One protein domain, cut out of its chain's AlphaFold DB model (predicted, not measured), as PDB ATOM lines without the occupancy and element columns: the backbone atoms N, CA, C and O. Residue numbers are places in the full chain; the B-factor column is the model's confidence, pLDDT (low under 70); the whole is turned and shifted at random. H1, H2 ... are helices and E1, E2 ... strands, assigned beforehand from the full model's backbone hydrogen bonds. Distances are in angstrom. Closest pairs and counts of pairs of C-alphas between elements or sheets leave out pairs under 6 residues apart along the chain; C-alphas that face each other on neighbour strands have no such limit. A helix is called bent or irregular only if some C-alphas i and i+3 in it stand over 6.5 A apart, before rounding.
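What this domain is: This is residues 407 to 445 and 481 to 589 of the 684 residues of an uncharacterized protein of Perkinsus chesapeaki (UniProt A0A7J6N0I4). One long helix, H1, makes a spine; the short helices H5 and H6, the helices H7 and H8 and the small hairpin E1 and E2 gather round it at residues 409 to 421, while H2, H3 and H4 form a second group toward its other end, near residue 429, with H2 touching both H3 and H4. H4 leads back from that group toward the hairpin, and H9 makes a corner with H8. The printed part has 148 residues, in order H1 to H7, E1, E2, H8, H9; the two strands make one antiparallel sheet, and the class is mostly helix. The whole is loose, with a radius of gyration of the C-alphas of 18.3 A and spans of 55 by 38 by 23 A.

Where its parts are: H1, residues 407 to 429, begins with C-alpha 407 at (-5.700, 34.600, 12.036) and is 32.1 A long. H2 is residues 432 to 444, 18.1 A; H3 residues 481 to 491, 15.8 A; H4 residues 503 to 516, 19.6 A, beginning with C-alpha 503 at (-49.384, 29.904, 10.960). H5, residues 521 to 531, 15.8 A, is only just irregular: C-alphas 522 and 525 are 6.6 A apart. The short elements are H6, residues 538 to 544, H7, residues 550 to 555, E1, residues 560 to 563, E2, residues 570 to 573, and H8, residues 574 to 580. H9, residues 582 to 589, ends with C-alpha 589 at (-25.837, 19.687, 2.997).

How they stand to each other: H1 touches H5 with residues 413 to 417 alone, about perpendicular at 86 degrees; the closest C-alphas, Val 416 and Trp 528, are 6.5 A apart. H5 touches H6, closest at the C-alphas of Arg 525 and Leu 538, 6.0 A. H7 is close to H1 but not clearly touching, 7.2 A between the C-alphas of Lys 410 and Leu 553. The closest C-alphas of H1 and E2, Gln 418 and Pro 573, are 6.6 A apart. In the hairpin E1 and E2, N 561 and O 572 are 2.8 A apart, within hydrogen-bond range. Residues 519 to 520 pair antiparallel with residues 570 to 571 of E2. H2 touches H4 at a steep tilt of 65 degrees, opposite ways, closest at the C-alphas of Tyr 434 and Val 509, 6.3 A. H2 and H3 only just touch, with 3 pairs of C-alphas within 8 A, the closest Gln 439 and Thr 482, 7.5 A. H8 and H9 touch only at the corner, and only just, with 3 pairs of C-alphas within 8 A; the closest are Leu 578 and Ile 585, 7.1 A. H1 and H4 are apart. Every O i to N i+4 pair is within hydrogen-bond range in H2, H3, H4, H6, H7 and H8, against 18 of 19 in H1, 4 of 7 in H5 and 3 of 4 in H9.

The domain as a whole: The farthest C-alphas, Arg 484 and Asn 546, are 55.6 A apart. Residues 446 to 480 are not printed, and C-alphas 445 and 481 are 11.1 A apart across the cut. The link from H3 to H4 is long. Confidence is under 70 at residues 481 to 482 and 587 to 589.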
ATOM      1  N   LYS A 407      -4.884  35.266  11.003       97.75
ATOM      2  CA  LYS A 407      -5.700  34.600  12.036       97.75
ATOM      3  C   LYS A 407      -6.506  35.624  12.839       97.75
ATOM      4  O   LYS A 407      -7.723  35.504  12.925       97.75
ATOM      5  N   ASP A 408      -5.847  36.664  13.336       97.88
ATOM      6  CA  ASP A 408      -6.482  37.691  14.166       97.88
ATOM      7  C   ASP A 408      -7.468  38.531  13.343       97.88
ATOM      8  O   ASP A 408      -8.556  38.849  13.810       97.88
ATOM      9  N   LEU A 409      -7.158  38.798  12.067       97.88
ATOM     10  CA  LEU A 409      -8.082  39.456  11.144       97.88
ATOM     11  C   LEU A 409      -9.358  38.630  10.922       97.88
ATOM     12  O   LEU A 409     -10.448  39.201  10.911       97.88
ATOM     13  N   LYS A 410      -9.255  37.297  10.780       98.06
ATOM     14  CA  LYS A 410     -10.441  36.420  10.757       98.06
ATOM     15  C   LYS A 410     -11.224  36.526  12.064       98.06
ATOM     16  O   LYS A 410     -12.440  36.666  12.003       98.06
ATOM     17  N   GLN A 411     -10.549  36.499  13.216       98.06
ATOM     18  CA  GLN A 411     -11.202  36.576  14.525       98.06
ATOM     19  C   GLN A 411     -11.956  37.900  14.715       98.06
ATOM     20  O   GLN A 411     -13.137  37.891  15.042       98.06
ATOM     21  N   LEU A 412     -11.321  39.040  14.426       98.19
ATOM     22  CA  LEU A 412     -11.944  40.365  14.516       98.19
ATOM     23  C   LEU A 412     -13.132  40.501  13.546       98.19
ATOM     24  O   LEU A 412     -14.181  41.027  13.912       98.19
ATOM     25  N   VAL A 413     -13.012  39.979  12.319       98.25
ATOM     26  CA  VAL A 413     -14.134  39.933  11.364       98.25
ATOM     27  C   VAL A 413     -15.254  39.004  11.858       98.25
ATOM     28  O   VAL A 413     -16.426  39.354  11.703       98.25
ATOM     29  N   ALA A 414     -14.930  37.874  12.498       98.31
ATOM     30  CA  ALA A 414     -15.910  36.983  13.117       98.31
ATOM     31  C   ALA A 414     -16.680  37.692  14.235       98.31
ATOM     32  O   ALA A 414     -17.906  37.714  14.188       98.31
ATOM     33  N   THR A 415     -15.984  38.345  15.169       98.25
ATOM     34  CA  THR A 415     -16.588  39.085  16.288       98.25
ATOM     35  C   THR A 415     -17.509  40.209  15.803       98.25
ATOM     36  O   THR A 415     -18.616  40.361  16.319       98.25
ATOM     37  N   VAL A 416     -17.125  40.946  14.752       98.31
ATOM     38  CA  VAL A 416     -17.975  41.984  14.130       98.31
ATOM     39  C   VAL A 416     -19.259  41.405  13.517       98.31
ATOM     40  O   VAL A 416     -20.313  42.039  13.574       98.31
ATOM     41  N   ILE A 417     -19.196  40.205  12.930       98.44
ATOM     42  CA  ILE A 417     -20.365  39.519  12.357       98.44
ATOM     43  C   ILE A 417     -21.237  38.909  13.466       98.44
ATOM     44  O   ILE A 417     -22.458  39.056  13.428       98.44
ATOM     45  N   GLN A 418     -20.623  38.279  14.472       97.94
ATOM     46  CA  GLN A 418     -21.288  37.701  15.641       97.94
ATOM     47  C   GLN A 418     -22.057  38.763  16.430       97.94
ATOM     48  O   GLN A 418     -23.241  38.566  16.681       97.94
ATOM     49  N   GLY A 419     -21.447  39.914  16.739       97.88
ATOM     50  CA  GLY A 419     -22.115  41.010  17.453       97.88
ATOM     51  C   GLY A 419     -23.389  41.491  16.748       97.88
ATOM     52  O   GLY A 419     -24.444  41.583  17.368       97.88
ATOM     53  N   TYR A 420     -23.338  41.684  15.425       98.19
ATOM     54  CA  TYR A 420     -24.527  42.031  14.636       98.19
ATOM     55  C   TYR A 420     -25.574  40.903  14.592       98.19
ATOM     56  O   TYR A 420     -26.777  41.165  14.582       98.19
ATOM     57  N   CYS A 421     -25.146  39.638  14.563       97.75
ATOM     58  CA  CYS A 421     -26.061  38.502  14.663       97.75
ATOM     59  C   CYS A 421     -26.733  38.418  16.044       97.75
ATOM     60  O   CYS A 421     -27.919  38.117  16.095       97.75
ATOM     61  N   ILE A 422     -26.040  38.773  17.130       97.50
ATOM     62  CA  ILE A 422     -26.606  38.860  18.487       97.50
ATOM     63  C   ILE A 422     -27.611  40.023  18.590       97.50
ATOM     64  O   ILE A 422     -28.716  39.826  19.094       97.50
ATOM     65  N   GLU A 423     -27.300  41.203  18.035       96.38
ATOM     66  CA  GLU A 423     -28.270  42.311  17.907       96.38
ATOM     67  C   GLU A 423     -29.532  41.872  17.135       96.38
ATOM     68  O   GLU A 423     -30.658  42.166  17.540       96.38
ATOM     69  N   GLN A 424     -29.352  41.130  16.036       96.12
ATOM     70  CA  GLN A 424     -30.443  40.590  15.219       96.12
ATOM     71  C   GLN A 424     -31.267  39.517  15.953       96.12
ATOM     72  O   GLN A 424     -32.492  39.526  15.841       96.12
ATOM     73  N   ALA A 425     -30.615  38.615  16.690       95.88
ATOM     74  CA  ALA A 425     -31.249  37.592  17.521       95.88
ATOM     75  C   ALA A 425     -32.153  38.231  18.585       95.88
ATOM     76  O   ALA A 425     -33.347  37.957  18.639       95.88
ATOM     77  N   HIS A 426     -31.623  39.198  19.334       96.06
ATOM     78  CA  HIS A 426     -32.339  39.897  20.399       96.06
ATOM     79  C   HIS A 426     -33.641  40.579  19.921       96.06
ATOM     80  O   HIS A 426     -34.666  40.488  20.599       96.06
ATOM     81  N   GLY A 427     -33.649  41.205  18.736       92.94
ATOM     82  CA  GLY A 427     -34.878  41.759  18.139       92.94
ATOM     83  C   GLY A 427     -35.869  40.686  17.650       92.94
ATOM     84  O   GLY A 427     -37.088  40.877  17.675       92.94
ATOM     85  N   TRP A 428     -35.367  39.520  17.239       94.75
ATOM     86  CA  TRP A 428     -36.177  38.362  16.849       94.75
ATOM     87  C   TRP A 428     -36.800  37.618  18.034       94.75
ATOM     88  O   TRP A 428     -37.930  37.136  17.902       94.75
ATOM     89  N   ASP A 429     -36.113  37.557  19.170       93.31
ATOM     90  CA  ASP A 429     -36.600  36.944  20.412       93.31
ATOM     91  C   ASP A 429     -37.669  37.815  21.078       93.31
ATOM     92  O   ASP A 429     -38.702  37.320  21.530       93.31
ATOM     93  N   LYS A 430     -37.504  39.143  21.000       92.44
ATOM     94  CA  LYS A 430     -38.541  40.138  21.323       92.44
ATOM     95  C   LYS A 430     -39.755  40.121  20.385       92.44
ATOM     96  O   LYS A 430     -40.705  40.869  20.605       92.44
ATOM     97  N   LYS A 431     -39.747  39.286  19.339       93.25
ATOM     98  CA  LYS A 431     -40.796  39.181  18.310       93.25
ATOM     99  C   LYS A 431     -41.054  40.497  17.544       93.25
ATOM    100  O   LYS A 431     -42.114  40.654  16.935       93.25
ATOM    101  N   GLU A 432     -40.092  41.425  17.496       90.75
ATOM    102  CA  GLU A 432     -40.234  42.731  16.817       90.75
ATOM    103  C   GLU A 432     -40.548  42.571  15.320       90.75
ATOM    104  O   GLU A 432     -41.292  43.350  14.717       90.75
ATOM    105  N   ASP A 433     -40.028  41.514  14.695       92.69
ATOM    106  CA  ASP A 433     -40.281  41.215  13.293       92.69
ATOM    107  C   ASP A 433     -41.678  40.632  13.024       92.69
ATOM    108  O   ASP A 433     -42.184  40.837  11.913       92.69
ATOM    109  N   TYR A 434     -42.323  40.012  14.023       92.31
ATOM    110  CA  TYR A 434     -43.755  39.696  14.006       92.31
ATOM    111  C   TYR A 434     -44.596  40.966  14.132       92.31
ATOM    112  O   TYR A 434     -45.539  41.115  13.359       92.31
ATOM    113  N   LEU A 435     -44.237  41.905  15.020       90.69
ATOM    114  CA  LEU A 435     -44.931  43.198  15.132       90.69
ATOM    115  C   LEU A 435     -44.905  43.953  13.798       90.69
ATOM    116  O   LEU A 435     -45.952  44.347  13.292       90.69
ATOM    117  N   LEU A 436     -43.735  44.058  13.161       90.31
ATOM    118  CA  LEU A 436     -43.591  44.673  11.836       90.31
ATOM    119  C   LEU A 436     -44.346  43.910  10.731       90.31
ATOM    120  O   LEU A 436     -44.843  44.520   9.785       90.31
ATOM    121  N   ALA A 437     -44.426  42.578  10.808       91.75
ATOM    122  CA  ALA A 437     -45.179  41.774   9.843       91.75
ATOM    123  C   ALA A 437     -46.703  41.882  10.043       91.75
ATOM    124  O   ALA A 437     -47.439  41.873   9.059       91.75
ATOM    125  N   PHE A 438     -47.167  42.024  11.286       90.12
ATOM    126  CA  PHE A 438     -48.572  42.209  11.650       90.12
ATOM    127  C   PHE A 438     -49.050  43.632  11.339       90.12
ATOM    128  O   PHE A 438     -50.069  43.798  10.677       90.12
ATOM    129  N   GLN A 439     -48.265  44.653  11.698       88.62
ATOM    130  CA  GLN A 439     -48.503  46.051  11.328       88.62
ATOM    131  C   GLN A 439     -48.579  46.211   9.802       88.62
ATOM    132  O   GLN A 439     -49.507  46.847   9.302       88.62
ATOM    133  N   LYS A 440     -47.672  45.565   9.045       89.81
ATOM    134  CA  LYS A 440     -47.807  45.507   7.584       89.81
ATOM    135  C   LYS A 440     -49.064  44.742   7.158       89.81
ATOM    136  O   LYS A 440     -49.776  45.235   6.299       89.81
ATOM    137  N   ALA A 441     -49.386  43.590   7.746       87.31
ATOM    138  CA  ALA A 441     -50.589  42.837   7.376       87.31
ATOM    139  C   ALA A 441     -51.906  43.595   7.649       87.31
ATOM    140  O   ALA A 441     -52.879  43.358   6.939       87.31
ATOM    141  N   LEU A 442     -51.939  44.508   8.628       84.94
ATOM    142  CA  LEU A 442     -53.056  45.432   8.866       84.94
ATOM    143  C   LEU A 442     -53.119  46.575   7.840       84.94
ATOM    144  O   LEU A 442     -54.213  47.021   7.508       84.94
ATOM    145  N   ALA A 443     -51.974  47.041   7.333       83.88
ATOM    146  CA  ALA A 443     -51.924  48.017   6.243       83.88
ATOM    147  C   ALA A 443     -52.284  47.380   4.886       83.88
ATOM    148  O   ALA A 443     -53.061  47.957   4.134       83.88
ATOM    149  N   ASP A 444     -51.774  46.172   4.612       84.81
ATOM    150  CA  ASP A 444     -52.103  45.358   3.434       84.81
ATOM    151  C   ASP A 444     -53.596  44.964   3.432       84.81
ATOM    152  O   ASP A 444     -54.215  44.910   2.376       84.81
ATOM    153  N   LYS A 445     -54.197  44.708   4.608       79.56
ATOM    154  CA  LYS A 445     -55.653  44.554   4.782       79.56
ATOM    155  C   LYS A 445     -56.360  45.914   4.885       79.56
ATOM    156  O   LYS A 445     -57.120  46.171   5.824       79.56
ATOM    157  N   LYS A 481     -54.628  54.676  11.471       64.50
ATOM    158  CA  LYS A 481     -54.569  53.220  11.711       64.50
ATOM    159  C   LYS A 481     -53.263  52.823  12.415       64.50
ATOM    160  O   LYS A 481     -53.314  52.126  13.428       64.50
ATOM    161  N   THR A 482     -52.110  53.316  11.951       67.12
ATOM    162  CA  THR A 482     -50.805  53.047  12.584       67.12
ATOM    163  C   THR A 482     -50.737  53.592  14.013       67.12
ATOM    164  O   THR A 482     -50.262  52.891  14.902       67.12
ATOM    165  N   SER A 483     -51.264  54.797  14.263       74.19
ATOM    166  CA  SER A 483     -51.293  55.386  15.609       74.19
ATOM    167  C   SER A 483     -52.120  54.549  16.599       74.19
ATOM    168  O   SER A 483     -51.635  54.218  17.681       74.19
ATOM    169  N   ARG A 484     -53.322  54.096  16.202       76.62
ATOM    170  CA  ARG A 484     -54.151  53.194  17.030       76.62
ATOM    171  C   ARG A 484     -53.452  51.870  17.352       76.62
ATOM    172  O   ARG A 484     -53.516  51.422  18.492       76.62
ATOM    173  N   PHE A 485     -52.770  51.262  16.378       79.19
ATOM    174  CA  PHE A 485     -51.997  50.040  16.621       79.19
ATOM    175  C   PHE A 485     -50.842  50.277  17.606       79.19
ATOM    176  O   PHE A 485     -50.627  49.466  18.502       79.19
ATOM    177  N   ASN A 486     -50.134  51.403  17.489       78.75
ATOM    178  CA  ASN A 486     -49.039  51.734  18.398       78.75
ATOM    179  C   ASN A 486     -49.529  51.978  19.843       78.75
ATOM    180  O   ASN A 486     -48.856  51.531  20.767       78.75
ATOM    181  N   SER A 487     -50.699  52.606  20.046       82.69
ATOM    182  CA  SER A 487     -51.325  52.750  21.382       82.69
ATOM    183  C   SER A 487     -51.651  51.389  21.997       82.69
ATOM    184  O   SER A 487     -51.181  51.067  23.084       82.69
ATOM    185  N   MET A 488     -52.350  50.537  21.240       81.62
ATOM    186  CA  MET A 488     -52.713  49.178  21.654       81.62
ATOM    187  C   MET A 488     -51.481  48.327  22.006       81.62
ATOM    188  O   MET A 488     -51.494  47.577  22.978       81.62
ATOM    189  N   MET A 489     -50.388  48.453  21.245       81.75
ATOM    190  CA  MET A 489     -49.139  47.756  21.561       81.75
ATOM    191  C   MET A 489     -48.416  48.330  22.785       81.75
ATOM    192  O   MET A 489     -47.756  47.565  23.483       81.75
ATOM    193  N   ALA A 490     -48.536  49.630  23.069       83.62
ATOM    194  CA  ALA A 490     -47.991  50.233  24.284       83.62
ATOM    195  C   ALA A 490     -48.760  49.771  25.536       83.62
ATOM    196  O   ALA A 490     -48.136  49.380  26.521       83.62
ATOM    197  N   GLU A 491     -50.093  49.718  25.467       85.12
ATOM    198  CA  GLU A 491     -50.970  49.168  26.517       85.12
ATOM    199  C   GLU A 491     -50.655  47.687  26.814       85.12
ATOM    200  O   GLU A 491     -50.627  47.272  27.970       85.12
ATOM    201  N   LEU A 492     -50.321  46.897  25.784       81.25
ATOM    202  CA  LEU A 492     -49.877  45.499  25.906       81.25
ATOM    203  C   LEU A 492     -48.381  45.335  26.266       81.25
ATOM    204  O   LEU A 492     -47.832  44.233  26.170       81.25
ATOM    205  N   GLY A 493     -47.680  46.411  26.646       83.38
ATOM    206  CA  GLY A 493     -46.262  46.365  27.029       83.38
ATOM    207  C   GLY A 493     -45.343  45.815  25.929       83.38
ATOM    208  O   GLY A 493     -44.370  45.123  26.221       83.38
ATOM    209  N   PHE A 494     -45.695  46.067  24.665       78.75
ATOM    210  CA  PHE A 494     -45.066  45.570  23.433       78.75
ATOM    211  C   PHE A 494     -45.029  44.038  23.254       78.75
ATOM    212  O   PHE A 494     -44.463  43.549  22.273       78.75
ATOM    213  N   LYS A 495     -45.679  43.257  24.125       84.81
ATOM    214  CA  LYS A 495     -45.734  41.792  24.016       84.81
ATOM    215  C   LYS A 495     -46.891  41.365  23.111       84.81
ATOM    216  O   LYS A 495     -48.052  41.473  23.487       84.81
ATOM    217  N   LEU A 496     -46.576  40.838  21.924       85.38
ATOM    218  CA  LEU A 496     -47.578  40.257  21.021       85.38
ATOM    219  C   LEU A 496     -48.202  38.992  21.653       85.38
ATOM    220  O   LEU A 496     -47.454  38.041  21.908       85.38
ATOM    221  N   PRO A 497     -49.533  38.929  21.871       89.56
ATOM    222  CA  PRO A 497     -50.189  37.734  22.396       89.56
ATOM    223  C   PRO A 497     -49.990  36.534  21.466       89.56
ATOM    224  O   PRO A 497     -50.150  36.648  20.250       89.56
ATOM    225  N   GLU A 498     -49.674  35.361  22.018       89.44
ATOM    226  CA  GLU A 498     -49.304  34.199  21.192       89.44
ATOM    227  C   GLU A 498     -50.463  33.696  20.321       89.44
ATOM    228  O   GLU A 498     -50.246  33.275  19.187       89.44
ATOM    229  N   ALA A 499     -51.705  33.881  20.782       91.56
ATOM    230  CA  ALA A 499     -52.925  33.623  20.016       91.56
ATOM    231  C   ALA A 499     -53.030  34.429  18.699       91.56
ATOM    232  O   ALA A 499     -53.796  34.055  17.814       91.56
ATOM    233  N   TRP A 500     -52.278  35.527  18.535       88.50
ATOM    234  CA  TRP A 500     -52.252  36.316  17.294       88.50
ATOM    235  C   TRP A 500     -51.195  35.809  16.293       88.50
ATOM    236  O   TRP A 500     -51.187  36.221  15.127       88.50
ATOM    237  N   ILE A 501     -50.319  34.882  16.701       93.31
ATOM    238  CA  ILE A 501     -49.255  34.308  15.864       93.31
ATOM    239  C   ILE A 501     -49.828  33.175  14.998       93.31
ATOM    240  O   ILE A 501     -49.540  31.993  15.167       93.31
ATOM    241  N   THR A 502     -50.666  33.548  14.030       93.94
ATOM    242  CA  THR A 502     -51.241  32.587  13.073       93.94
ATOM    243  C   THR A 502     -50.144  31.868  12.261       93.94
ATOM    244  O   THR A 502     -49.125  32.487  11.935       93.94
ATOM    245  N   PRO A 503     -50.354  30.614  11.806       94.38
ATOM    246  CA  PRO A 503     -49.384  29.904  10.960       94.38
ATOM    247  C   PRO A 503     -49.000  30.660   9.675       94.38
ATOM    248  O   PRO A 503     -47.867  30.564   9.204       94.38
ATOM    249  N   LYS A 504     -49.919  31.474   9.130       93.38
ATOM    250  CA  LYS A 504     -49.691  32.341   7.958       93.38
ATOM    251  C   LYS A 504     -48.843  33.582   8.279       93.38
ATOM    252  O   LYS A 504     -48.174  34.103   7.388       93.38
ATOM    253  N   LEU A 505     -48.842  34.054   9.530       92.50
ATOM    254  CA  LEU A 505     -47.894  35.065  10.008       92.50
ATOM    255  C   LEU A 505     -46.523  34.427  10.272       92.50
ATOM    256  O   LEU A 505     -45.520  34.952   9.798       92.50
ATOM    257  N   LEU A 506     -46.488  33.269  10.941       93.12
ATOM    258  CA  LEU A 506     -45.267  32.509  11.223       93.12
ATOM    259  C   LEU A 506     -44.478  32.186   9.943       93.12
ATOM    260  O   LEU A 506     -43.288  32.481   9.871       93.12
ATOM    261  N   SER A 507     -45.131  31.666   8.898       92.38
ATOM    262  CA  SER A 507     -44.464  31.353   7.624       92.38
ATOM    263  C   SER A 507     -43.988  32.602   6.869       92.38
ATOM    264  O   SER A 507     -42.881  32.600   6.321       92.38
ATOM    265  N   LYS A 508     -44.753  33.708   6.895       93.12
ATOM    266  CA  LYS A 508     -44.306  35.020   6.385       93.12
ATOM    267  C   LYS A 508     -43.069  35.524   7.138       93.12
ATOM    268  O   LYS A 508     -42.128  36.001   6.503       93.12
ATOM    269  N   VAL A 509     -43.054  35.409   8.466       94.62
ATOM    270  CA  VAL A 509     -41.944  35.849   9.324       94.62
ATOM    271  C   VAL A 509     -40.705  34.981   9.111       94.62
ATOM    272  O   VAL A 509     -39.644  35.531   8.836       94.62
ATOM    273  N   GLN A 510     -40.822  33.652   9.092       93.56
ATOM    274  CA  GLN A 510     -39.709  32.756   8.747       93.56
ATOM    275  C   GLN A 510     -39.151  33.057   7.346       93.56
ATOM    276  O   GLN A 510     -37.946  33.231   7.187       93.56
ATOM    277  N   THR A 511     -40.015  33.250   6.342       92.94
ATOM    278  CA  THR A 511     -39.599  33.645   4.979       92.94
ATOM    279  C   THR A 511     -38.856  34.987   4.958       92.94
ATOM    280  O   THR A 511     -37.949  35.184   4.146       92.94
ATOM    281  N   LYS A 512     -39.215  35.920   5.850       94.00
ATOM    282  CA  LYS A 512     -38.507  37.192   6.047       94.00
ATOM    283  C   LYS A 512     -37.149  36.961   6.721       94.00
ATOM    284  O   LYS A 512     -36.157  37.408   6.153       94.00
ATOM    285  N   ARG A 513     -37.087  36.208   7.831       95.06
ATOM    286  CA  ARG A 513     -35.840  35.836   8.540       95.06
ATOM    287  C   ARG A 513     -34.833  35.191   7.585       95.06
ATOM    288  O   ARG A 513     -33.738  35.719   7.443       95.06
ATOM    289  N   THR A 514     -35.241  34.191   6.801       92.81
ATOM    290  CA  THR A 514     -34.424  33.547   5.748       92.81
ATOM    291  C   THR A 514     -33.820  34.538   4.740       92.81
ATOM    292  O   THR A 514     -32.712  34.333   4.253       92.81
ATOM    293  N   LYS A 515     -34.510  35.645   4.428       93.38
ATOM    294  CA  LYS A 515     -34.031  36.700   3.507       93.38
ATOM    295  C   LYS A 515     -33.224  37.809   4.211       93.38
ATOM    296  O   LYS A 515     -32.551  38.608   3.543       93.38
ATOM    297  N   THR A 516     -33.286  37.894   5.543       95.56
ATOM    298  CA  THR A 516     -32.633  38.942   6.348       95.56
ATOM    299  C   THR A 516     -31.521  38.463   7.278       95.56
ATOM    300  O   THR A 516     -30.801  39.317   7.795       95.56
ATOM    301  N   ILE A 517     -31.345  37.154   7.458       96.81
ATOM    302  CA  ILE A 517     -30.376  36.557   8.380       96.81
ATOM    303  C   ILE A 517     -28.923  36.895   8.025       96.81
ATOM    304  O   ILE A 517     -28.488  36.718   6.889       96.81
ATOM    305  N   GLY A 518     -28.168  37.391   9.004       97.62
ATOM    306  CA  GLY A 518     -26.763  37.753   8.843       97.62
ATOM    307  C   GLY A 518     -26.496  39.088   8.141       97.62
ATOM    308  O   GLY A 518     -27.380  39.763   7.596       97.62
ATOM    309  N   VAL A 519     -25.222  39.469   8.137       98.19
ATOM    310  CA  VAL A 519     -24.710  40.714   7.551       98.19
ATOM    311  C   VAL A 519     -24.615  40.563   6.029       98.19
ATOM    312  O   VAL A 519     -24.032  39.596   5.551       98.19
ATOM    313  N   LYS A 520     -25.097  41.525   5.226       98.06
ATOM    314  CA  LYS A 520     -24.726  41.580   3.791       98.06
ATOM    315  C   LYS A 520     -23.208  41.732   3.671       98.06
ATOM    316  O   LYS A 520     -22.659  42.639   4.286       98.06
ATOM    317  N   VAL A 521     -22.525  40.949   2.835       97.81
ATOM    318  CA  VAL A 521     -21.044  40.987   2.759       97.81
ATOM    319  C   VAL A 521     -20.508  42.381   2.378       97.81
ATOM    320  O   VAL A 521     -19.454  42.799   2.850       97.81
ATOM    321  N   THR A 522     -21.276  43.170   1.621       96.19
ATOM    322  CA  THR A 522     -20.973  44.582   1.313       96.19
ATOM    323  C   THR A 522     -21.065  45.534   2.518       96.19
ATOM    324  O   THR A 522     -20.432  46.588   2.507       96.19
ATOM    325  N   ALA A 523     -21.818  45.180   3.562       97.94
ATOM    326  CA  ALA A 523     -22.004  45.974   4.777       97.94
ATOM    327  C   ALA A 523     -20.969  45.675   5.879       97.94
ATOM    328  O   ALA A 523     -20.787  46.511   6.762       97.94
ATOM    329  N   VAL A 524     -20.241  44.551   5.813       98.31
ATOM    330  CA  VAL A 524     -19.210  44.177   6.807       98.31
ATOM    331  C   VAL A 524     -18.140  45.273   6.950       98.31
ATOM    332  O   VAL A 524     -17.805  45.657   8.065       98.31
ATOM    333  N   ARG A 525     -17.701  45.897   5.843       97.88
ATOM    334  CA  ARG A 525     -16.792  47.071   5.842       97.88
ATOM    335  C   ARG A 525     -17.329  48.292   6.611       97.88
ATOM    336  O   ARG A 525     -16.553  49.149   7.033       97.88
ATOM    337  N   ARG A 526     -18.654  48.422   6.752       97.69
ATOM    338  CA  ARG A 526     -19.307  49.496   7.519       97.69
ATOM    339  C   ARG A 526     -19.427  49.123   8.997       97.69
ATOM    340  O   ARG A 526     -19.228  49.994   9.832       97.69
ATOM    341  N   LEU A 527     -19.703  47.854   9.311       97.94
ATOM    342  CA  LEU A 527     -19.679  47.365  10.693       97.94
ATOM    343  C   LEU A 527     -18.263  47.414  11.281       97.94
ATOM    344  O   LEU A 527     -18.106  47.897  12.393       97.94
ATOM    345  N   TRP A 528     -17.235  47.037  10.512       98.25
ATOM    346  CA  TRP A 528     -15.828  47.155  10.918       98.25
ATOM    347  C   TRP A 528     -15.490  48.561  11.432       98.25
ATOM    348  O   TRP A 528     -15.053  48.712  12.565       98.25
ATOM    349  N   ARG A 529     -15.797  49.604  10.645       97.75
ATOM    350  CA  ARG A 529     -15.572  51.009  11.035       97.75
ATOM    351  C   ARG A 529     -16.437  51.492  12.208       97.75
ATOM    352  O   ARG A 529     -16.116  52.520  12.789       97.75
ATOM    353  N   ARG A 530     -17.532  50.796  12.540       97.56
ATOM    354  CA  ARG A 530     -18.365  51.096  13.718       97.56
ATOM    355  C   ARG A 530     -17.790  50.464  14.984       97.56
ATOM    356  O   ARG A 530     -17.779  51.115  16.018       97.56
ATOM    357  N   VAL A 531     -17.365  49.203  14.906       97.69
ATOM    358  CA  VAL A 531     -16.873  48.429  16.060       97.69
ATOM    359  C   VAL A 531     -15.419  48.783  16.386       97.69
ATOM    360  O   VAL A 531     -15.054  48.855  17.552       97.69
ATOM    361  N   TYR A 532     -14.605  49.068  15.365       97.19
ATOM    362  CA  TYR A 532     -13.191  49.419  15.500       97.19
ATOM    363  C   TYR A 532     -12.876  50.769  14.823       97.19
ATOM    364  O   TYR A 532     -12.153  50.801  13.825       97.19
ATOM    365  N   PRO A 533     -13.406  51.903  15.327       95.56
ATOM    366  CA  PRO A 533     -13.179  53.221  14.724       95.56
ATOM    367  C   PRO A 533     -11.710  53.675  14.787       95.56
ATOM    368  O   PRO A 533     -11.285  54.451  13.940       95.56
ATOM    369  N   GLY A 534     -10.932  53.169  15.753       93.88
ATOM    370  CA  GLY A 534      -9.490  53.418  15.882       93.88
ATOM    371  C   GLY A 534      -8.583  52.457  15.099       93.88
ATOM    372  O   GLY A 534      -7.367  52.538  15.243       93.88
ATOM    373  N   LEU A 535      -9.135  51.532  14.302       95.75
ATOM    374  CA  LEU A 535      -8.356  50.672  13.404       95.75
ATOM    375  C   LEU A 535      -8.490  51.128  11.948       95.75
ATOM    376  O   LEU A 535      -9.495  51.713  11.541       95.75
ATOM    377  N   ASN A 536      -7.490  50.787  11.134       96.25
ATOM    378  CA  ASN A 536      -7.512  51.084   9.704       96.25
ATOM    379  C   ASN A 536      -8.723  50.434   8.990       96.25
ATOM    380  O   ASN A 536      -9.267  49.424   9.457       96.25
ATOM    381  N   PRO A 537      -9.162  50.969   7.833       97.00
ATOM    382  CA  PRO A 537     -10.244  50.374   7.053       97.00
ATOM    383  C   PRO A 537      -9.961  48.905   6.707       97.00
ATOM    384  O   PRO A 537      -8.846  48.559   6.331       97.00
ATOM    385  N   LEU A 538     -10.983  48.042   6.758       97.38
ATOM    386  CA  LEU A 538     -10.845  46.594   6.517       97.38
ATOM    387  C   LEU A 538     -10.103  46.243   5.209       97.38
ATOM    388  O   LEU A 538      -9.411  45.231   5.142       97.38
ATOM    389  N   ASP A 539     -10.215  47.082   4.179       97.19
ATOM    390  CA  ASP A 539      -9.539  46.885   2.893       97.19
ATOM    391  C   ASP A 539      -8.007  47.024   2.962       97.19
ATOM    392  O   ASP A 539      -7.311  46.310   2.244       97.19
ATOM    393  N   PHE A 540      -7.478  47.842   3.880       96.69
ATOM    394  CA  PHE A 540      -6.042  47.928   4.174       96.69
ATOM    395  C   PHE A 540      -5.521  46.598   4.737       96.69
ATOM    396  O   PHE A 540      -4.537  46.042   4.251       96.69
ATOM    397  N   TYR A 541      -6.242  46.018   5.701       97.62
ATOM    398  CA  TYR A 541      -5.889  44.717   6.268       97.62
ATOM    399  C   TYR A 541      -6.040  43.573   5.258       97.62
ATOM    400  O   TYR A 541      -5.169  42.707   5.192       97.62
ATOM    401  N   LEU A 542      -7.085  43.592   4.420       97.38
ATOM    402  CA  LEU A 542      -7.252  42.641   3.311       97.38
ATOM    403  C   LEU A 542      -6.087  42.696   2.310       97.38
ATOM    404  O   LEU A 542      -5.656  41.645   1.833       97.38
ATOM    405  N   GLN A 543      -5.559  43.891   2.022       96.81
ATOM    406  CA  GLN A 543      -4.374  44.072   1.182       96.81
ATOM    407  C   GLN A 543      -3.120  43.476   1.838       96.81
ATOM    408  O   GLN A 543      -2.419  42.707   1.184       96.81
ATOM    409  N   ILE A 544      -2.878  43.741   3.130       96.31
ATOM    410  CA  ILE A 544      -1.739  43.176   3.882       96.31
ATOM    411  C   ILE A 544      -1.767  41.640   3.891       96.31
ATOM    412  O   ILE A 544      -0.747  41.003   3.638       96.31
ATOM    413  N   VAL A 545      -2.933  41.018   4.111       96.81
ATOM    414  CA  VAL A 545      -3.057  39.545   4.084       96.81
ATOM    415  C   VAL A 545      -3.166  38.956   2.666       96.81
ATOM    416  O   VAL A 545      -3.456  37.769   2.521       96.81
ATOM    417  N   ASN A 546      -2.945  39.763   1.620       96.88
ATOM    418  CA  ASN A 546      -3.035  39.404   0.197       96.88
ATOM    419  C   ASN A 546      -4.404  38.844  -0.267       96.88
ATOM    420  O   ASN A 546      -4.509  38.195  -1.312       96.88
ATOM    421  N   VAL A 547      -5.494  39.124   0.458       97.31
ATOM    422  CA  VAL A 547      -6.843  38.633   0.126       97.31
ATOM    423  C   VAL A 547      -7.618  39.676  -0.686       97.31
ATOM    424  O   VAL A 547      -8.328  40.524  -0.152       97.31
ATOM    425  N   ARG A 548      -7.556  39.556  -2.020       94.38
ATOM    426  CA  ARG A 548      -8.184  40.483  -2.994       94.38
ATOM    427  C   ARG A 548      -9.698  40.715  -2.826       94.38
ATOM    428  O   ARG A 548     -10.231  41.654  -3.412       94.38
ATOM    429  N   LYS A 549     -10.429  39.831  -2.134       96.19
ATOM    430  CA  LYS A 549     -11.897  39.887  -1.990       96.19
ATOM    431  C   LYS A 549     -12.325  39.398  -0.609       96.19
ATOM    432  O   LYS A 549     -12.064  38.251  -0.263       96.19
ATOM    433  N   LEU A 550     -13.106  40.204   0.117       97.19
ATOM    434  CA  LEU A 550     -13.663  39.830   1.427       97.19
ATOM    435  C   LEU A 550     -14.451  38.503   1.399       97.19
ATOM    436  O   LEU A 550     -14.371  37.739   2.352       97.19
ATOM    437  N   ARG A 551     -15.143  38.178   0.290       97.19
ATOM    438  CA  ARG A 551     -15.815  36.871   0.111       97.19
ATOM    439  C   ARG A 551     -14.863  35.692   0.346       97.19
ATOM    440  O   ARG A 551     -15.289  34.709   0.930       97.19
ATOM    441  N   SER A 552     -13.611  35.790  -0.100       96.94
ATOM    442  CA  SER A 552     -12.615  34.731   0.082       96.94
ATOM    443  C   SER A 552     -12.196  34.610   1.546       96.94
ATOM    444  O   SER A 552     -12.207  33.509   2.067       96.94
ATOM    445  N   LEU A 553     -11.947  35.726   2.250       97.75
ATOM    446  CA  LEU A 553     -11.639  35.675   3.689       97.75
ATOM    447  C   LEU A 553     -12.767  35.002   4.489       97.75
ATOM    448  O   LEU A 553     -12.480  34.205   5.372       97.75
ATOM    449  N   LEU A 554     -14.026  35.309   4.154       97.88
ATOM    450  CA  LEU A 554     -15.207  34.728   4.798       97.88
ATOM    451  C   LEU A 554     -15.456  33.264   4.402       97.88
ATOM    452  O   LEU A 554     -16.000  32.517   5.201       97.88
ATOM    453  N   ALA A 555     -15.067  32.847   3.194       96.81
ATOM    454  CA  ALA A 555     -15.120  31.443   2.776       96.81
ATOM    455  C   ALA A 555     -14.006  30.600   3.426       96.81
ATOM    456  O   ALA A 555     -14.211  29.422   3.688       96.81
ATOM    457  N   ASP A 556     -12.861  31.208   3.762       97.25
ATOM    458  CA  ASP A 556     -11.801  30.572   4.556       97.25
ATOM    459  C   ASP A 556     -12.205  30.352   6.046       97.25
ATOM    460  O   ASP A 556     -11.358  29.950   6.850       97.25
ATOM    461  N   MET A 557     -13.430  30.684   6.477       97.31
ATOM    462  CA  MET A 557     -13.887  30.628   7.879       97.31
ATOM    463  C   MET A 557     -14.988  29.571   8.045       97.31
ATOM    464  O   MET A 557     -16.148  29.843   7.756       97.31
ATOM    465  N   GLY A 558     -14.633  28.374   8.528       94.94
ATOM    466  CA  GLY A 558     -15.562  27.234   8.632       94.94
ATOM    467  C   GLY A 558     -16.787  27.475   9.526       94.94
ATOM    468  O   GLY A 558     -17.843  26.888   9.301       94.94
ATOM    469  N   ASP A 559     -16.674  28.388  10.489       96.12
ATOM    470  CA  ASP A 559     -17.737  28.741  11.439       96.12
ATOM    471  C   ASP A 559     -18.808  29.664  10.814       96.12
ATOM    472  O   ASP A 559     -19.849  29.927  11.423       96.12
ATOM    473  N   MET A 560     -18.556  30.178   9.602       97.44
ATOM    474  CA  MET A 560     -19.368  31.179   8.909       97.44
ATOM    475  C   MET A 560     -20.049  30.596   7.670       97.44
ATOM    476  O   MET A 560     -19.408  30.090   6.753       97.44
ATOM    477  N   VAL A 561     -21.368  30.756   7.586       97.12
ATOM    478  CA  VAL A 561     -22.166  30.336   6.430       97.12
ATOM    479  C   VAL A 561     -22.398  31.533   5.509       97.12
ATOM    480  O   VAL A 561     -22.942  32.562   5.924       97.12
ATOM    481  N   LEU A 562     -22.010  31.396   4.237       97.19
ATOM    482  CA  LEU A 562     -22.343  32.353   3.179       97.19
ATOM    483  C   LEU A 562     -23.714  32.021   2.581       97.19
ATOM    484  O   LEU A 562     -23.936  30.919   2.089       97.19
ATOM    485  N   LEU A 563     -24.630  32.990   2.604       96.06
ATOM    486  CA  LEU A 563     -26.035  32.802   2.234       96.06
ATOM    487  C   LEU A 563     -26.427  33.676   1.042       96.06
ATOM    488  O   LEU A 563     -26.328  34.901   1.100       96.06
ATOM    489  N   GLY A 564     -26.927  33.056  -0.027       93.69
ATOM    490  CA  GLY A 564     -27.309  33.744  -1.261       93.69
ATOM    491  C   GLY A 564     -26.122  34.141  -2.148       93.69
ATOM    492  O   GLY A 564     -24.975  33.775  -1.905       93.69
ATOM    493  N   HIS A 565     -26.404  34.899  -3.212       93.25
ATOM    494  CA  HIS A 565     -25.483  35.089  -4.337       93.25
ATOM    495  C   HIS A 565     -25.247  36.567  -4.688       93.25
ATOM    496  O   HIS A 565     -26.058  37.444  -4.397       93.25
ATOM    497  N   GLY A 566     -24.116  36.859  -5.339       92.81
ATOM    498  CA  GLY A 566     -23.813  38.191  -5.874       92.81
ATOM    499  C   GLY A 566     -23.876  39.313  -4.827       92.81
ATOM    500  O   GLY A 566     -23.217  39.250  -3.791       92.81
ATOM    501  N   SER A 567     -24.660  40.356  -5.110       89.50
ATOM    502  CA  SER A 567     -24.828  41.542  -4.255       89.50
ATOM    503  C   SER A 567     -25.817  41.359  -3.093       89.50
ATOM    504  O   SER A 567     -25.832  42.185  -2.176       89.50
ATOM    505  N   SER A 568     -26.636  40.300  -3.106       92.69
ATOM    506  CA  SER A 568     -27.540  39.953  -2.001       92.69
ATOM    507  C   SER A 568     -26.905  39.005  -0.979       92.69
ATOM    508  O   SER A 568     -27.464  38.854   0.106       92.69
ATOM    509  N   MET A 569     -25.732  38.439  -1.294       96.81
ATOM    510  CA  MET A 569     -24.971  37.521  -0.444       96.81
ATOM    511  C   MET A 569     -24.736  38.075   0.972       96.81
ATOM    512  O   MET A 569     -24.242  39.196   1.164       96.81
ATOM    513  N   ARG A 570     -25.057  37.248   1.966       97.94
ATOM    514  CA  ARG A 570     -24.893  37.502   3.400       97.94
ATOM    515  C   ARG A 570     -23.900  36.532   4.035       97.94
ATOM    516  O   ARG A 570     -23.530  35.533   3.425       97.94
ATOM    517  N   VAL A 571     -23.492  36.840   5.261       98.25
ATOM    518  CA  VAL A 571     -22.683  35.991   6.138       98.25
ATOM    519  C   VAL A 571     -23.283  35.974   7.546       98.25
ATOM    520  O   VAL A 571     -23.714  37.016   8.048       98.25
ATOM    521  N   ALA A 572     -23.329  34.797   8.166       98.19
ATOM    522  CA  ALA A 572     -23.765  34.580   9.546       98.19
ATOM    523  C   ALA A 572     -22.977  33.413  10.175       98.19
ATOM    524  O   ALA A 572     -22.564  32.520   9.433       98.19
ATOM    525  N   PRO A 573     -22.813  33.358  11.510       98.12
ATOM    526  CA  PRO A 573     -22.303  32.168  12.189       98.12
ATOM    527  C   PRO A 573     -23.235  30.967  11.960       98.12
ATOM    528  O   PRO A 573     -24.457  31.142  11.943       98.12
ATOM    529  N   ARG A 574     -22.692  29.748  11.818       96.69
ATOM    530  CA  ARG A 574     -23.489  28.526  11.561       96.69
ATOM    531  C   ARG A 574     -24.573  28.305  12.621       96.69
ATOM    532  O   ARG A 574     -25.707  27.994  12.273       96.69
ATOM    533  N   GLU A 575     -24.249  28.551  13.887       96.88
ATOM    534  CA  GLU A 575     -25.156  28.433  15.039       96.88
ATOM    535  C   GLU A 575     -26.385  29.350  14.919       96.88
ATOM    536  O   GLU A 575     -27.516  28.889  15.054       96.88
ATOM    537  N   HIS A 576     -26.185  30.621  14.551       97.00
ATOM    538  CA  HIS A 576     -27.268  31.594  14.330       97.00
ATOM    539  C   HIS A 576     -28.215  31.153  13.202       97.00
ATOM    540  O   HIS A 576     -29.430  31.345  13.277       97.00
ATOM    541  N   VAL A 577     -27.673  30.521  12.156       96.81
ATOM    542  CA  VAL A 577     -28.472  29.968  11.051       96.81
ATOM    543  C   VAL A 577     -29.240  28.716  11.484       96.81
ATOM    544  O   VAL A 577     -30.414  28.595  11.136       96.81
ATOM    545  N   LEU A 578     -28.634  27.828  12.279       95.31
ATOM    546  CA  LEU A 578     -29.312  26.659  12.854       95.31
ATOM    547  C   LEU A 578     -30.467  27.067  13.782       95.31
ATOM    548  O   LEU A 578     -31.563  26.528  13.652       95.31
ATOM    549  N   GLN A 579     -30.249  28.045  14.666       95.69
ATOM    550  CA  GLN A 579     -31.240  28.500  15.648       95.69
ATOM    551  C   GLN A 579     -32.473  29.141  14.990       95.69
ATOM    552  O   GLN A 579     -33.606  28.808  15.335       95.69
ATOM    553  N   TYR A 580     -32.274  30.054  14.033       95.31
ATOM    554  CA  TYR A 580     -33.369  30.870  13.488       95.31
ATOM    555  C   TYR A 580     -33.872  30.447  12.106       95.31
ATOM    556  O   TYR A 580     -34.948  30.887  11.695       95.31
ATOM    557  N   CYS A 581     -33.109  29.644  11.361       94.31
ATOM    558  CA  CYS A 581     -33.398  29.266   9.974       94.31
ATOM    559  C   CYS A 581     -32.952  27.817   9.629       94.31
ATOM    560  O   CYS A 581     -32.349  27.609   8.571       94.31
ATOM    561  N   PRO A 582     -33.271  26.787  10.446       89.94
ATOM    562  CA  PRO A 582     -32.685  25.441  10.330       89.94
ATOM    563  C   PRO A 582     -32.866  24.778   8.953       89.94
ATOM    564  O   PRO A 582     -31.975  24.077   8.475       89.94
ATOM    565  N   ARG A 583     -33.983  25.061   8.262       88.31
ATOM    566  CA  ARG A 583     -34.268  24.545   6.908       88.31
ATOM    567  C   ARG A 583     -33.235  24.960   5.850       88.31
ATOM    568  O   ARG A 583     -33.110  24.270   4.846       88.31
ATOM    569  N   ILE A 584     -32.504  26.062   6.047       85.88
ATOM    570  CA  ILE A 584     -31.480  26.517   5.091       85.88
ATOM    571  C   ILE A 584     -30.328  25.509   5.016       85.88
ATOM    572  O   ILE A 584     -29.908  25.137   3.924       85.88
ATOM    573  N   ILE A 585     -29.824  25.066   6.173       79.44
ATOM    574  CA  ILE A 585     -28.626  24.221   6.239       79.44
ATOM    575  C   ILE A 585     -28.923  22.820   5.699       79.44
ATOM    576  O   ILE A 585     -28.145  22.319   4.887       79.44
ATOM    577  N   GLN A 586     -30.102  22.268   6.012       77.50
ATOM    578  CA  GLN A 586     -30.587  21.005   5.443       77.50
ATOM    579  C   GLN A 586     -30.511  21.003   3.905       77.50
ATOM    580  O   GLN A 586     -29.951  20.083   3.319       77.50
ATOM    581  N   MET A 587     -30.994  22.059   3.239       68.94
ATOM    582  CA  MET A 587     -30.938  22.149   1.771       68.94
ATOM    583  C   MET A 587     -29.516  22.332   1.216       68.94
ATOM    584  O   MET A 587     -29.274  21.989   0.062       68.94
ATOM    585  N   SER A 588     -28.576  22.863   2.005       63.44
ATOM    586  CA  SER A 588     -27.177  23.006   1.577       63.44
ATOM    587  C   SER A 588     -26.377  21.709   1.702       63.44
ATOM    588  O   SER A 588     -25.587  21.400   0.813       63.44
ATOM    589  N   GLU A 589     -26.609  20.912   2.745       63.50
ATOM    590  CA  GLU A 589     -25.837  19.687   2.997       63.50
ATOM    591  C   GLU A 589     -26.190  18.570   1.991       63.50
ATOM    592  O   GLU A 589     -25.304  17.821   1.587       63.50
TER     593      GLU A 589